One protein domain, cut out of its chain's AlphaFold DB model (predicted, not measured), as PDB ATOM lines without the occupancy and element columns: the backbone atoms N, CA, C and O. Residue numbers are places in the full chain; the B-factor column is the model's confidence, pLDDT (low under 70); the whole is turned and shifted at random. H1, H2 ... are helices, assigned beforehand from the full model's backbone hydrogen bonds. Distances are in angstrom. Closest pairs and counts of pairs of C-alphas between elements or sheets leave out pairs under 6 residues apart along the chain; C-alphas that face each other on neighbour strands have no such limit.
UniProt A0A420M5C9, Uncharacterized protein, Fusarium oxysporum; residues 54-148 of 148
ATOM      1  N   GLN A  54     -36.230  23.394 -43.048       88.19
ATOM      2  CA  GLN A  54     -34.808  23.085 -42.962       88.19
ATOM      3  C   GLN A  54     -33.958  24.281 -43.397       88.19
ATOM      4  O   GLN A  54     -34.154  24.880 -44.450       88.19
ATOM      5  N   LYS A  55     -32.914  24.566 -42.613       93.12
ATOM      6  CA  LYS A  55     -31.958  25.644 -42.918       93.12
ATOM      7  C   LYS A  55     -31.087  25.367 -44.140       93.12
ATOM      8  O   LYS A  55     -30.472  26.285 -44.674       93.12
ATOM      9  N   LEU A  56     -30.976  24.101 -44.535       95.06
ATOM     10  CA  LEU A  56     -30.307  23.661 -45.753       95.06
ATOM     11  C   LEU A  56     -31.371  23.072 -46.671       95.06
ATOM     12  O   LEU A  56     -32.188  22.268 -46.226       95.06
ATOM     13  N   SER A  57     -31.329  23.427 -47.953       93.06
ATOM     14  CA  SER A  57     -32.191  22.788 -48.944       93.06
ATOM     15  C   SER A  57     -31.823  21.312 -49.105       93.06
ATOM     16  O   SER A  57     -30.676  20.915 -48.878       93.06
ATOM     17  N   ALA A  58     -32.764  20.496 -49.582       91.38
ATOM     18  CA  ALA A  58     -32.512  19.078 -49.849       91.38
ATOM     19  C   ALA A  58     -31.303  18.855 -50.782       91.38
ATOM     20  O   ALA A  58     -30.554  17.893 -50.620       91.38
ATOM     21  N   VAL A  59     -31.072  19.766 -51.736       93.75
ATOM     22  CA  VAL A  59     -29.916  19.712 -52.645       93.75
ATOM     23  C   VAL A  59     -28.612  20.026 -51.912       93.75
ATOM     24  O   VAL A  59     -27.609  19.351 -52.133       93.75
ATOM     25  N   GLN A  60     -28.603  21.033 -51.038       96.06
ATOM     26  CA  GLN A  60     -27.422  21.380 -50.246       96.06
ATOM     27  C   GLN A  60     -27.070  20.275 -49.251       96.06
ATOM     28  O   GLN A  60     -25.901  19.911 -49.140       96.06
ATOM     29  N   GLU A  61     -28.073  19.714 -48.571       95.06
ATOM     30  CA  GLU A  61     -27.883  18.591 -47.656       95.06
ATOM     31  C   GLU A  61     -27.292  17.380 -48.390       95.06
ATOM     32  O   GLU A  61     -26.301  16.808 -47.937       95.06
ATOM     33  N   ARG A  62     -27.829  17.061 -49.575       95.19
ATOM     34  CA  ARG A  62     -27.315  15.995 -50.440       95.19
ATOM     35  C   ARG A  62     -25.854  16.215 -50.828       95.19
ATOM     36  O   ARG A  62     -25.046  15.309 -50.688       95.19
ATOM     37  N   ARG A  63     -25.497  17.425 -51.266       96.94
ATOM     38  CA  ARG A  63     -24.110  17.759 -51.636       96.94
ATOM     39  C   ARG A  63     -23.155  17.662 -50.450       96.94
ATOM     40  O   ARG A  63     -22.036  17.191 -50.618       96.94
ATOM     41  N   LEU A  64     -23.588  18.094 -49.264       96.88
ATOM     42  CA  LEU A  64     -22.787  17.974 -48.047       96.88
ATOM     43  C   LEU A  64     -22.544  16.505 -47.695       96.88
ATOM     44  O   LEU A  64     -21.421  16.136 -47.372       96.88
ATOM     45  N   ARG A  65     -23.572  15.661 -47.806       96.38
ATOM     46  CA  ARG A  65     -23.440  14.214 -47.642       96.38
ATOM     47  C   ARG A  65     -22.478  13.608 -48.665       96.38
ATOM     48  O   ARG A  65     -21.573  12.881 -48.272       96.38
ATOM     49  N   ASP A  66     -22.656  13.901 -49.949       96.44
ATOM     50  CA  ASP A  66     -21.815  13.335 -51.010       96.44
ATOM     51  C   ASP A  66     -20.347  13.733 -50.809       96.44
ATOM     52  O   ASP A  66     -19.452  12.903 -50.939       96.44
ATOM     53  N   TRP A  67     -20.098  14.974 -50.383       96.31
ATOM     54  CA  TRP A  67     -18.767  15.417 -49.982       96.31
ATOM     55  C   TRP A  67     -18.198  14.589 -48.816       96.31
ATOM     56  O   TRP A  67     -17.050  14.165 -48.903       96.31
ATOM     57  N   ILE A  68     -18.980  14.297 -47.766       96.31
ATOM     58  CA  ILE A  68     -18.539  13.431 -46.652       96.31
ATOM     59  C   ILE A  68     -18.131  12.042 -47.163       96.31
ATOM     60  O   ILE A  68     -17.090  11.528 -46.757       96.31
ATOM     61  N   MET A  69     -18.932  11.449 -48.053       94.88
ATOM     62  CA  MET A  69     -18.659  10.123 -48.617       94.88
ATOM     63  C   MET A  69     -17.371  10.124 -49.445       94.88
ATOM     64  O   MET A  69     -16.496   9.302 -49.205       94.88
ATOM     65  N   VAL A  70     -17.195  11.114 -50.325       95.31
ATOM     66  CA  VAL A  70     -15.967  11.267 -51.121       95.31
ATOM     67  C   VAL A  70     -14.737  11.418 -50.224       95.31
ATOM     68  O   VAL A  70     -13.700  10.823 -50.491       95.31
ATOM     69  N   GLN A  71     -14.827  12.191 -49.139       94.69
ATOM     70  CA  GLN A  71     -13.715  12.336 -48.196       94.69
ATOM     71  C   GLN A  71     -13.369  11.014 -47.495       94.69
ATOM     72  O   GLN A  71     -12.191  10.706 -47.308       94.69
ATOM     73  N   ALA A  72     -14.376  10.209 -47.146       91.81
ATOM     74  CA  ALA A  72     -14.161   8.877 -46.593       91.81
ATOM     75  C   ALA A  72     -13.484   7.936 -47.608       91.81
ATOM     76  O   ALA A  72     -12.518   7.265 -47.245       91.81
ATOM     77  N   ASP A  73     -13.922   7.950 -48.869       91.50
ATOM     78  CA  ASP A  73     -13.345   7.135 -49.949       91.50
ATOM     79  C   ASP A  73     -11.889   7.521 -50.261       91.50
ATOM     80  O   ASP A  73     -11.069   6.671 -50.600       91.50
ATOM     81  N   LEU A  74     -11.538   8.797 -50.080       94.31
ATOM     82  CA  LEU A  74     -10.167   9.303 -50.200       94.31
ATOM     83  C   LEU A  74      -9.274   8.961 -48.993       94.31
ATOM     84  O   LEU A  74      -8.104   9.337 -48.971       94.31
ATOM     85  N   GLY A  75      -9.799   8.280 -47.970       90.56
ATOM     86  CA  GLY A  75      -9.056   7.973 -46.746       90.56
ATOM     87  C   GLY A  75      -8.860   9.178 -45.819       90.56
ATOM     88  O   GLY A  75      -8.057   9.116 -44.887       90.56
ATOM     89  N   CYS A  76      -9.605  10.263 -46.037       90.00
ATOM     90  CA  CYS A  76      -9.566  11.487 -45.240       90.00
ATOM     91  C   CYS A  76     -10.931  11.744 -44.579       90.00
ATOM     92  O   CYS A  76     -11.587  12.734 -44.900       90.00
ATOM     93  N   PRO A  77     -11.406  10.870 -43.669       90.75
ATOM     94  CA  PRO A  77     -12.725  11.031 -43.070       90.75
ATOM     95  C   PRO A  77     -12.838  12.364 -42.323       90.75
ATOM     96  O   PRO A  77     -11.925  12.791 -41.616       90.75
ATOM     97  N   VAL A  78     -13.992  13.010 -42.465       94.12
ATOM     98  CA  VAL A  78     -14.246  14.333 -41.888       94.12
ATOM     99  C   VAL A  78     -14.836  14.234 -40.489       94.12
ATOM    100  O   VAL A  78     -15.656  13.366 -40.186       94.12
ATOM    101  N   SER A  79     -14.440  15.160 -39.621       94.06
ATOM    102  CA  SER A  79     -14.945  15.221 -38.256       94.06
ATOM    103  C   SER A  79     -16.347  15.829 -38.191       94.06
ATOM    104  O   SER A  79     -16.749  16.657 -39.013       94.06
ATOM    105  N   HIS A  80     -17.082  15.492 -37.131       94.62
ATOM    106  CA  HIS A  80     -18.377  16.107 -36.812       94.62
ATOM    107  C   HIS A  80     -18.305  17.639 -36.734       94.62
ATOM    108  O   HIS A  80     -19.241  18.329 -37.144       94.62
ATOM    109  N   GLN A  81     -17.186  18.185 -36.249       94.75
ATOM    110  CA  GLN A  81     -16.961  19.627 -36.182       94.75
ATOM    111  C   GLN A  81     -16.828  20.247 -37.579       94.75
ATOM    112  O   GLN A  81     -17.417  21.299 -37.823       94.75
ATOM    113  N   GLN A  82     -16.112  19.596 -38.500       95.69
ATOM    114  CA  GLN A  82     -15.983  20.060 -39.886       95.69
ATOM    115  C   GLN A  82     -17.332  20.033 -40.609       95.69
ATOM    116  O   GLN A  82     -17.708  21.020 -41.239       95.69
ATOM    117  N   VAL A  83     -18.107  18.954 -40.451       96.69
ATOM    118  CA  VAL A  83     -19.459  18.858 -41.027       96.69
ATOM    119  C   VAL A  83     -20.348  19.988 -40.507       96.69
ATOM    120  O   VAL A  83     -20.996  20.688 -41.285       96.69
ATOM    121  N   ARG A  84     -20.339  20.223 -39.189       97.00
ATOM    122  CA  ARG A  84     -21.101  21.313 -38.570       97.00
ATOM    123  C   ARG A  84     -20.632  22.688 -39.045       97.00
ATOM    124  O   ARG A  84     -21.465  23.566 -39.253       97.00
ATOM    125  N   HIS A  85     -19.326  22.876 -39.232       97.50
ATOM    126  CA  HIS A  85     -18.769  24.115 -39.764       97.50
ATOM    127  C   HIS A  85     -19.316  24.406 -41.166       97.50
ATOM    128  O   HIS A  85     -19.882  25.474 -41.380       97.50
ATOM    129  N   PHE A  86     -19.241  23.450 -42.096       97.44
ATOM    130  CA  PHE A  86     -19.784  23.642 -43.444       97.44
ATOM    131  C   PHE A  86     -21.296  23.858 -43.442       97.44
ATOM    132  O   PHE A  86     -21.785  24.751 -44.132       97.44
ATOM    133  N   ALA A  87     -22.035  23.115 -42.620       97.50
ATOM    134  CA  ALA A  87     -23.472  23.309 -42.481       97.50
ATOM    135  C   ALA A  87     -23.829  24.718 -41.974       97.50
ATOM    136  O   ALA A  87     -24.751  25.338 -42.501       97.50
ATOM    137  N   ASN A  88     -23.076  25.259 -41.007       97.94
ATOM    138  CA  ASN A  88     -23.233  26.643 -40.552       97.94
ATOM    139  C   ASN A  88     -23.002  27.641 -41.688       97.94
ATOM    140  O   ASN A  88     -23.815  28.540 -41.869       97.94
ATOM    141  N   GLN A  89     -21.935  27.470 -42.474       97.94
ATOM    142  CA  GLN A  89     -21.635  28.372 -43.591       97.94
ATOM    143  C   GLN A  89     -22.755  28.380 -44.637       97.94
ATOM    144  O   GLN A  89     -23.130  29.438 -45.141       97.94
ATOM    145  N   ILE A  90     -23.319  27.208 -44.947       97.62
ATOM    146  CA  ILE A  90     -24.456  27.097 -45.865       97.62
ATOM    147  C   ILE A  90     -25.690  27.788 -45.268       97.62
ATOM    148  O   ILE A  90     -26.319  28.592 -45.949       97.62
ATOM    149  N   ALA A  91     -26.009  27.526 -43.999       97.38
ATOM    150  CA  ALA A  91     -27.158  28.127 -43.325       97.38
ATOM    151  C   ALA A  91     -27.068  29.664 -43.276       97.38
ATOM    152  O   ALA A  91     -28.036  30.342 -43.611       97.38
ATOM    153  N   ILE A  92     -25.895  30.217 -42.953       97.50
ATOM    154  CA  ILE A  92     -25.660  31.670 -42.943       97.50
ATOM    155  C   ILE A  92     -25.888  32.263 -44.337       97.50
ATOM    156  O   ILE A  92     -26.585  33.267 -44.471       97.50
ATOM    157  N   ARG A  93     -25.374  31.615 -45.391       96.56
ATOM    158  CA  ARG A  93     -25.604  32.041 -46.784       96.56
ATOM    159  C   ARG A  93     -27.069  31.948 -47.214       96.56
ATOM    160  O   ARG A  93     -27.479  32.704 -48.085       96.56
ATOM    161  N   ASN A  94     -27.846  31.062 -46.600       95.31
ATOM    162  CA  ASN A  94     -29.285  30.937 -46.830       95.31
ATOM    163  C   ASN A  94     -30.124  31.960 -46.037       95.31
ATOM    164  O   ASN A  94     -31.348  31.924 -46.127       95.31
ATOM    165  N   GLY A  95     -29.498  32.852 -45.261       95.62
ATOM    166  CA  GLY A  95     -30.195  33.872 -44.471       95.62
ATOM    167  C   GLY A  95     -30.459  33.489 -43.012       95.62
ATOM    168  O   GLY A  95     -31.216  34.185 -42.342       95.62
ATOM    169  N   PHE A  96     -29.831  32.425 -42.502       95.56
ATOM    170  CA  PHE A  96     -29.899  32.019 -41.092       95.56
ATOM    171  C   PHE A  96     -28.596  32.392 -40.361       95.56
ATOM    172  O   PHE A  96     -27.685  31.556 -40.279       95.56
ATOM    173  N   PRO A  97     -28.446  33.633 -39.854       94.69
ATOM    174  CA  PRO A  97     -27.193  34.125 -39.267       94.69
ATOM    175  C   PRO A  97     -26.726  33.319 -38.046       94.69
ATOM    176  O   PRO A  97     -25.533  33.227 -37.773       94.69
ATOM    177  N   GLU A  98     -27.649  32.688 -37.329       94.88
ATOM    178  CA  GLU A  98     -27.383  31.824 -36.180       94.88
ATOM    179  C   GLU A  98     -26.833  30.434 -36.556       94.88
ATOM    180  O   GLU A  98     -26.456  29.654 -35.678       94.88
ATOM    181  N   GLY A  99     -26.790  30.097 -37.849       95.75
ATOM    182  CA  GLY A  99     -26.305  28.811 -38.341       95.75
ATOM    183  C   GLY A  99     -27.218  27.635 -37.975       95.75
ATOM    184  O   GLY A  99     -28.422  27.779 -37.756       95.75
ATOM    185  N   VAL A 100     -26.667  26.422 -37.923       96.62
ATOM    186  CA  VAL A 100     -27.425  25.199 -37.626       96.62
ATOM    187  C   VAL A 100     -27.562  24.931 -36.122       96.62
ATOM    188  O   VAL A 100     -26.631  25.099 -35.334       96.62
ATOM    189  N   GLY A 101     -28.725  24.429 -35.694       94.31
ATOM    190  CA  GLY A 101     -29.008  24.141 -34.281       94.31
ATOM    191  C   GLY A 101     -28.149  23.017 -33.681       94.31
ATOM    192  O   GLY A 101     -27.527  22.230 -34.399       94.31
ATOM    193  N   LYS A 102     -28.112  22.898 -32.346       93.25
ATOM    194  CA  LYS A 102     -27.280  21.904 -31.622       93.25
ATOM    195  C   LYS A 102     -27.541  20.459 -32.066       93.25
ATOM    196  O   LYS A 102     -26.601  19.698 -32.257       93.25
ATOM    197  N   ARG A 103     -28.812  20.103 -32.278       94.19
ATOM    198  CA  ARG A 103     -29.241  18.751 -32.685       94.19
ATOM    199  C   ARG A 103     -29.170  18.497 -34.192       94.19
ATOM    200  O   ARG A 103     -29.399  17.372 -34.615       94.19
ATOM    201  N   TRP A 104     -28.826  19.510 -34.990       95.38
ATOM    202  CA  TRP A 104     -28.864  19.412 -36.449       95.38
ATOM    203  C   TRP A 104     -27.992  18.276 -36.986       95.38
ATOM    204  O   TRP A 104     -28.443  17.552 -37.861       95.38
ATOM    205  N   LEU A 105     -26.791  18.071 -36.431       95.06
ATOM    206  CA  LEU A 105     -25.890  17.019 -36.910       95.06
ATOM    207  C   LEU A 105     -26.465  15.617 -36.670       95.06
ATOM    208  O   LEU A 105     -26.391  14.774 -37.555       95.06
ATOM    209  N   GLN A 106     -27.075  15.386 -35.503       93.94
ATOM    210  CA  GLN A 106     -27.746  14.118 -35.220       93.94
ATOM    211  C   GLN A 106     -28.880  13.889 -36.220       93.94
ATOM    212  O   GLN A 106     -28.916  12.856 -36.875       93.94
ATOM    213  N   SER A 107     -29.742  14.889 -36.417       92.44
ATOM    214  CA  SER A 107     -30.841  14.788 -37.378       92.44
ATOM    215  C   SER A 107     -30.353  14.618 -38.821       92.44
ATOM    216  O   SER A 107     -30.983  13.903 -39.590       92.44
ATOM    217  N   PHE A 108     -29.234  15.241 -39.194       93.44
ATOM    218  CA  PHE A 108     -28.587  15.043 -40.488       93.44
ATOM    219  C   PHE A 108     -28.133  13.586 -40.663       93.44
ATOM    220  O   PHE A 108     -28.428  12.986 -41.693       93.44
ATOM    221  N   MET A 109     -27.484  12.989 -39.659       93.69
ATOM    222  CA  MET A 109     -27.084  11.575 -39.701       93.69
ATOM    223  C   MET A 109     -28.297  10.633 -39.719       93.69
ATOM    224  O   MET A 109     -28.320   9.684 -40.496       93.69
ATOM    225  N   ASP A 110     -29.349  10.926 -38.948       91.06
ATOM    226  CA  ASP A 110     -30.588  10.133 -38.946       91.06
ATOM    227  C   ASP A 110     -31.272  10.140 -40.327       91.06
ATOM    228  O   ASP A 110     -31.883   9.150 -40.745       91.06
ATOM    229  N   ARG A 111     -31.161  11.266 -41.048       90.00
ATOM    230  CA  ARG A 111     -31.675  11.429 -42.414       90.00
ATOM    231  C   ARG A 111     -30.798  10.781 -43.484       90.00
ATOM    232  O   ARG A 111     -31.365  10.421 -44.515       90.00
ATOM    233  N   ASN A 112     -29.493  10.636 -43.242       91.88
ATOM    234  CA  ASN A 112     -28.478  10.142 -44.180       91.88
ATOM    235  C   ASN A 112     -27.723   8.955 -43.551       91.88
ATOM    236  O   ASN A 112     -26.572   9.085 -43.133       91.88
ATOM    237  N   LYS A 113     -28.387   7.794 -43.461       90.25
ATOM    238  CA  LYS A 113     -27.884   6.579 -42.780       90.25
ATOM    239  C   LYS A 113     -26.623   5.979 -43.414       90.25
ATOM    240  O   LYS A 113     -25.940   5.161 -42.798       90.25
ATOM    241  N   GLU A 114     -26.335   6.356 -44.651       89.69
ATOM    242  CA  GLU A 114     -25.106   6.059 -45.374       89.69
ATOM    243  C   GLU A 114     -23.874   6.710 -44.725       89.69
ATOM    244  O   GLU A 114     -22.791   6.127 -44.751       89.69
ATOM    245  N   VAL A 115     -24.042   7.862 -44.065       91.50
ATOM    246  CA  VAL A 115     -22.970   8.540 -43.330       91.50
ATOM    247  C   VAL A 115     -22.801   7.873 -41.972       91.50
ATOM    248  O   VAL A 115     -23.630   8.014 -41.074       91.50
ATOM    249  N   LYS A 116     -21.691   7.154 -41.804       88.62
ATOM    250  CA  LYS A 116     -21.360   6.455 -40.558       88.62
ATOM    251  C   LYS A 116     -20.227   7.154 -39.824       88.62
ATOM    252  O   LYS A 116     -19.282   7.651 -40.429       88.62
ATOM    253  N   THR A 117     -20.311   7.154 -38.497       87.88
ATOM    254  CA  THR A 117     -19.202   7.607 -37.655       87.88
ATOM    255  C   THR A 117     -18.175   6.488 -37.559       87.88
ATOM    256  O   THR A 117     -18.509   5.372 -37.161       87.88
ATOM    257  N   LEU A 118     -16.932   6.787 -37.924       82.38
ATOM    258  CA  LEU A 118     -15.821   5.865 -37.736       82.38
ATOM    259  C   LEU A 118     -15.318   5.960 -36.289       82.38
ATOM    260  O   LEU A 118     -15.161   7.074 -35.778       82.38
ATOM    261  N   PRO A 119     -15.054   4.829 -35.614       75.62
ATOM    262  CA  PRO A 119     -14.390   4.863 -34.322       75.62
ATOM    263  C   PRO A 119     -12.980   5.433 -34.502       75.62
ATOM    264  O   PRO A 119     -12.243   5.027 -35.403       75.62
ATOM    265  N   GLY A 120     -12.602   6.381 -33.645       68.00
ATOM    266  CA  GLY A 120     -11.234   6.881 -33.611       68.00
ATOM    267  C   GLY A 120     -10.283   5.736 -33.279       68.00
ATOM    268  O   GLY A 120     -10.434   5.088 -32.246       68.00
ATOM    269  N   LYS A 121      -9.315   5.468 -34.157       66.06
ATOM    270  CA  LYS A 121      -8.236   4.522 -33.872       66.06
ATOM    271  C   LYS A 121      -7.117   5.303 -33.191       66.06
ATOM    272  O   LYS A 121      -6.637   6.285 -33.756       66.06
ATOM    273  N   SER A 122      -6.732   4.911 -31.975       66.25
ATOM    274  CA  SER A 122      -5.536   5.477 -31.349       66.25
ATOM    275  C   SER A 122      -4.344   5.205 -32.258       66.25
ATOM    276  O   SER A 122      -4.249   4.134 -32.866       66.25
ATOM    277  N   MET A 123      -3.447   6.182 -32.375       71.50
ATOM    278  CA  MET A 123      -2.187   5.931 -33.053       71.50
ATOM    279  C   MET A 123      -1.466   4.812 -32.306       71.50
ATOM    280  O   MET A 123      -1.445   4.810 -31.075       71.50
ATOM    281  N   ASP A 124      -0.945   3.847 -33.056       76.44
ATOM    282  CA  ASP A 124      -0.192   2.739 -32.483       76.44
ATOM    283  C   ASP A 124       0.951   3.303 -31.627       76.44
ATOM    284  O   ASP A 124       1.704   4.167 -32.092       76.44
ATOM    285  N   SER A 125       1.032   2.877 -30.365       77.88
ATOM    286  CA  SER A 125       2.018   3.406 -29.421       77.88
ATOM    287  C   SER A 125       3.432   3.154 -29.930       77.88
ATOM    288  O   SER A 125       4.279   4.041 -29.831       77.88
ATOM    289  N   ASP A 126       3.654   2.016 -30.588       78.75
ATOM    290  CA  ASP A 126       4.945   1.669 -31.175       78.75
ATOM    291  C   ASP A 126       5.287   2.598 -32.341       78.75
ATOM    292  O   ASP A 126       6.433   3.016 -32.500       78.75
ATOM    293  N   ARG A 127       4.282   3.016 -33.122       78.50
ATOM    294  CA  ARG A 127       4.469   4.001 -34.195       78.50
ATOM    295  C   ARG A 127       4.782   5.389 -33.647       78.50
ATOM    296  O   ARG A 127       5.603   6.091 -34.231       78.50
ATOM    297  N   TYR A 128       4.131   5.794 -32.557       80.62
ATOM    298  CA  TYR A 128       4.407   7.074 -31.905       80.62
ATOM    299  C   TYR A 128       5.818   7.104 -31.312       80.62
ATOM    300  O   TYR A 128       6.592   8.010 -31.607       80.62
ATOM    301  N   ASN A 129       6.166   6.082 -30.530       81.56
ATOM    302  CA  ASN A 129       7.458   5.984 -29.855       81.56
ATOM    303  C   ASN A 129       8.610   5.714 -30.837       81.56
ATOM    304  O   ASN A 129       9.734   6.153 -30.608       81.56
ATOM    305  N   GLY A 130       8.341   5.025 -31.949       79.56
ATOM    306  CA  GLY A 130       9.315   4.758 -33.006       79.56
ATOM    307  C   GLY A 130       9.642   5.972 -33.882       79.56
ATOM    308  O   GLY A 130      10.683   5.989 -34.536       79.56
ATOM    309  N   ALA A 131       8.807   7.015 -33.881       83.56
ATOM    310  CA  ALA A 131       9.044   8.255 -34.619       83.56
ATOM    311  C   ALA A 131      10.011   9.197 -33.868       83.56
ATOM    312  O   ALA A 131       9.673  10.337 -33.552       83.56
ATOM    313  N   SER A 132      11.222   8.718 -33.569       88.44
ATOM    314  CA  SER A 132      12.270   9.539 -32.950       88.44
ATOM    315  C   SER A 132      12.903  10.509 -33.952       88.44
ATOM    316  O   SER A 132      12.932  10.271 -35.163       88.44
ATOM    317  N   THR A 133      13.447  11.612 -33.437       89.31
ATOM    318  CA  THR A 133      14.123  12.636 -34.250       89.31
ATOM    319  C   THR A 133      15.277  12.035 -35.049       89.31
ATOM    320  O   THR A 133      15.500  12.398 -36.202       89.31
ATOM    321  N   GLU A 134      16.005  11.105 -34.443       90.50
ATOM    322  CA  GLU A 134      17.156  10.413 -35.007       90.50
ATOM    323  C   GLU A 134      16.739   9.545 -36.197       90.50
ATOM    324  O   GLU A 134      17.327   9.664 -37.272       90.50
ATOM    325  N   LEU A 135      15.682   8.737 -36.041       86.81
ATOM    326  CA  LEU A 135      15.132   7.897 -37.112       86.81
ATOM    327  C   LEU A 135      14.581   8.734 -38.271       86.81
ATOM    328  O   LEU A 135      14.845   8.425 -39.433       86.81
ATOM    329  N   ILE A 136      13.867   9.821 -37.968       89.75
ATOM    330  CA  ILE A 136      13.328  10.726 -38.990       89.75
ATOM    331  C   ILE A 136      14.472  11.395 -39.766       89.75
ATOM    332  O   ILE A 136      14.452  11.411 -40.998       89.75
ATOM    333  N   LYS A 137      15.503  11.903 -39.077       91.19
ATOM    334  CA  LYS A 137      16.683  12.496 -39.727       91.19
ATOM    335  C   LYS A 137      17.420  11.482 -40.597       91.19
ATOM    336  O   LYS A 137      17.732  11.801 -41.740       91.19
ATOM    337  N   ALA A 138      17.664  10.274 -40.087       90.94
ATOM    338  CA  ALA A 138      18.336   9.214 -40.833       90.94
ATOM    339  C   ALA A 138      17.574   8.844 -42.115       90.94
ATOM    340  O   ALA A 138      18.180   8.725 -43.179       90.94
ATOM    341  N   PHE A 139      16.242   8.740 -42.040       89.62
ATOM    342  CA  PHE A 139      15.393   8.502 -43.207       89.62
ATOM    343  C   PHE A 139      15.551   9.597 -44.273       89.62
ATOM    344  O   PHE A 139      15.806   9.289 -45.436       89.62
ATOM    345  N   PHE A 140      15.449  10.875 -43.893       92.12
ATOM    346  CA  PHE A 140      15.576  11.979 -44.855       92.12
ATOM    347  C   PHE A 140      16.994  12.138 -45.408       92.12
ATOM    348  O   PHE A 140      17.143  12.500 -46.574       92.12
ATOM    349  N   MET A 141      18.033  11.838 -44.624       92.94
ATOM    350  CA  MET A 141      19.408  11.774 -45.130       92.94
ATOM    351  C   MET A 141      19.549  10.708 -46.217       92.94
ATOM    352  O   MET A 141      20.112  10.999 -47.268       92.94
ATOM    353  N   LEU A 142      18.983   9.514 -46.002       88.31
ATOM    354  CA  LEU A 142      18.979   8.441 -46.998       88.31
ATOM    355  C   LEU A 142      18.226   8.855 -48.271       88.31
ATOM    356  O   LEU A 142      18.709   8.630 -49.376       88.31
ATOM    357  N   LEU A 143      17.067   9.501 -48.114       90.88
ATOM    358  CA  LEU A 143      16.245   9.995 -49.223       90.88
ATOM    359  C   LEU A 143      16.942  11.097 -50.040       90.88
ATOM    360  O   LEU A 143      16.645  11.278 -51.216       90.88
ATOM    361  N   SER A 144      17.841  11.848 -49.399       90.12
ATOM    362  CA  SER A 144      18.594  12.950 -50.008       90.12
ATOM    363  C   SER A 144      19.889  12.486 -50.674       90.12
ATOM    364  O   SER A 144      20.606  13.311 -51.243       90.12
ATOM    365  N   MET A 145      20.222  11.193 -50.592       86.56
ATOM    366  CA  MET A 145      21.375  10.660 -51.307       86.56
ATOM    367  C   MET A 145      21.097  10.670 -52.817       86.56
ATOM    368  O   MET A 145      20.010  10.272 -53.241       86.56
ATOM    369  N   PRO A 146      22.055  11.122 -53.645       80.31
ATOM    370  CA  PRO A 146      21.904  11.072 -55.091       80.31
ATOM    371  C   PRO A 146      21.765   9.615 -55.551       80.31
ATOM    372  O   PRO A 146      22.431   8.726 -55.019       80.31
ATOM    373  N   ALA A 147      20.888   9.377 -56.527       72.75
ATOM    374  CA  ALA A 147      20.744   8.062 -57.140       72.75
ATOM    375  C   ALA A 147      22.084   7.637 -57.764       72.75
ATOM    376  O   ALA A 147      22.705   8.433 -58.473       72.75
ATOM    377  N   VAL A 148      22.522   6.413 -57.452       65.19
ATOM    378  CA  VAL A 148      23.705   5.770 -58.051       65.19
ATOM    379  C   VAL A 148      23.416   5.395 -59.498       65.19
ATOM    380  O   VAL A 148      22.303   4.877 -59.743       65.19
TER     381      VAL A 148
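AT A GLANCE: This is residues 54 to 148 of the 148 residues of an uncharacterized protein of Fusarium oxysporum (UniProt A0A420M5C9). A small helical body, the hairpin of H1 and H2 with the short helix H3 set crosswise to H2, has a long arm: residues 119 to 148 stick out from it and hold the two short helices H4 and H5, which touch no other helix. The printed part has 95 residues with five named helices, H1 to H5 in order along the chain, and no named strand; the class is all helix. The whole is extended, with a radius of gyration of the C-alphas of 20.4 A and spans of 61 by 28 by 24 A, and the arm makes much of that length. Without the arm, the body of 65 residues spans 33 by 20 by 19 A.

HOW THE PARTS SIT: Begin with H1, residues 58 to 73, and go on to H2, residues 80 to 93, which forms a helical hairpin with it. They touch, the closest C-alphas being those of Leu 64 and Ala 87, 7.7 A apart, and run opposite ways at a shallow tilt of 30 degrees. Next look at H3, residues 104 to 111, about perpendicular to H2 at 78 degrees. H2 and H3 only just touch, with 3 pairs of C-alphas within 8 A, and H2 does so with residues 80 to 84 alone; the closest C-alphas are those of Arg 84 and Leu 105, 6.6 A apart. H1 and H3 are near each other, with 5 pairs of C-alphas within 10 A. Farther on, H4, residues 125 to 130, is apart from H1, H2 and H3. H5, residues 133 to 143, is apart from those three too, and H4 and H5 meet only through their link. In H1, H2, H3, H4 and H5 every O i to N i+4 pair is within hydrogen-bond range.

IN THESE COORDINATES: Find C-alpha 58 at (-32.512, 19.078, -49.849); from there H1 runs 22.6 A to C-alpha 73. H2 runs 20.1 A from C-alpha 80 at (-18.377, 16.107, -36.812) to C-alpha 93. H3 is 10.4 A long and H4 8.2 A. H5 runs 15.4 A, and you find its last C-alpha, that of Leu 143, at (16.245, 9.995, -49.223).

THE WHOLE: The two C-alphas farthest apart are those of Gln 54 and Val 148, at 62.9 A; Val 148 is the chain's last residue. The printed part has no cut. The link from H3 to H4, residues 112 to 124, is long; those from H1 to H2 and from H2 to H3 are short, and that from H4 to H5 is tight. The mean pLDDT of the printed part is 90.3; look for values under 70 at residues 120 to 122 and at residue 148.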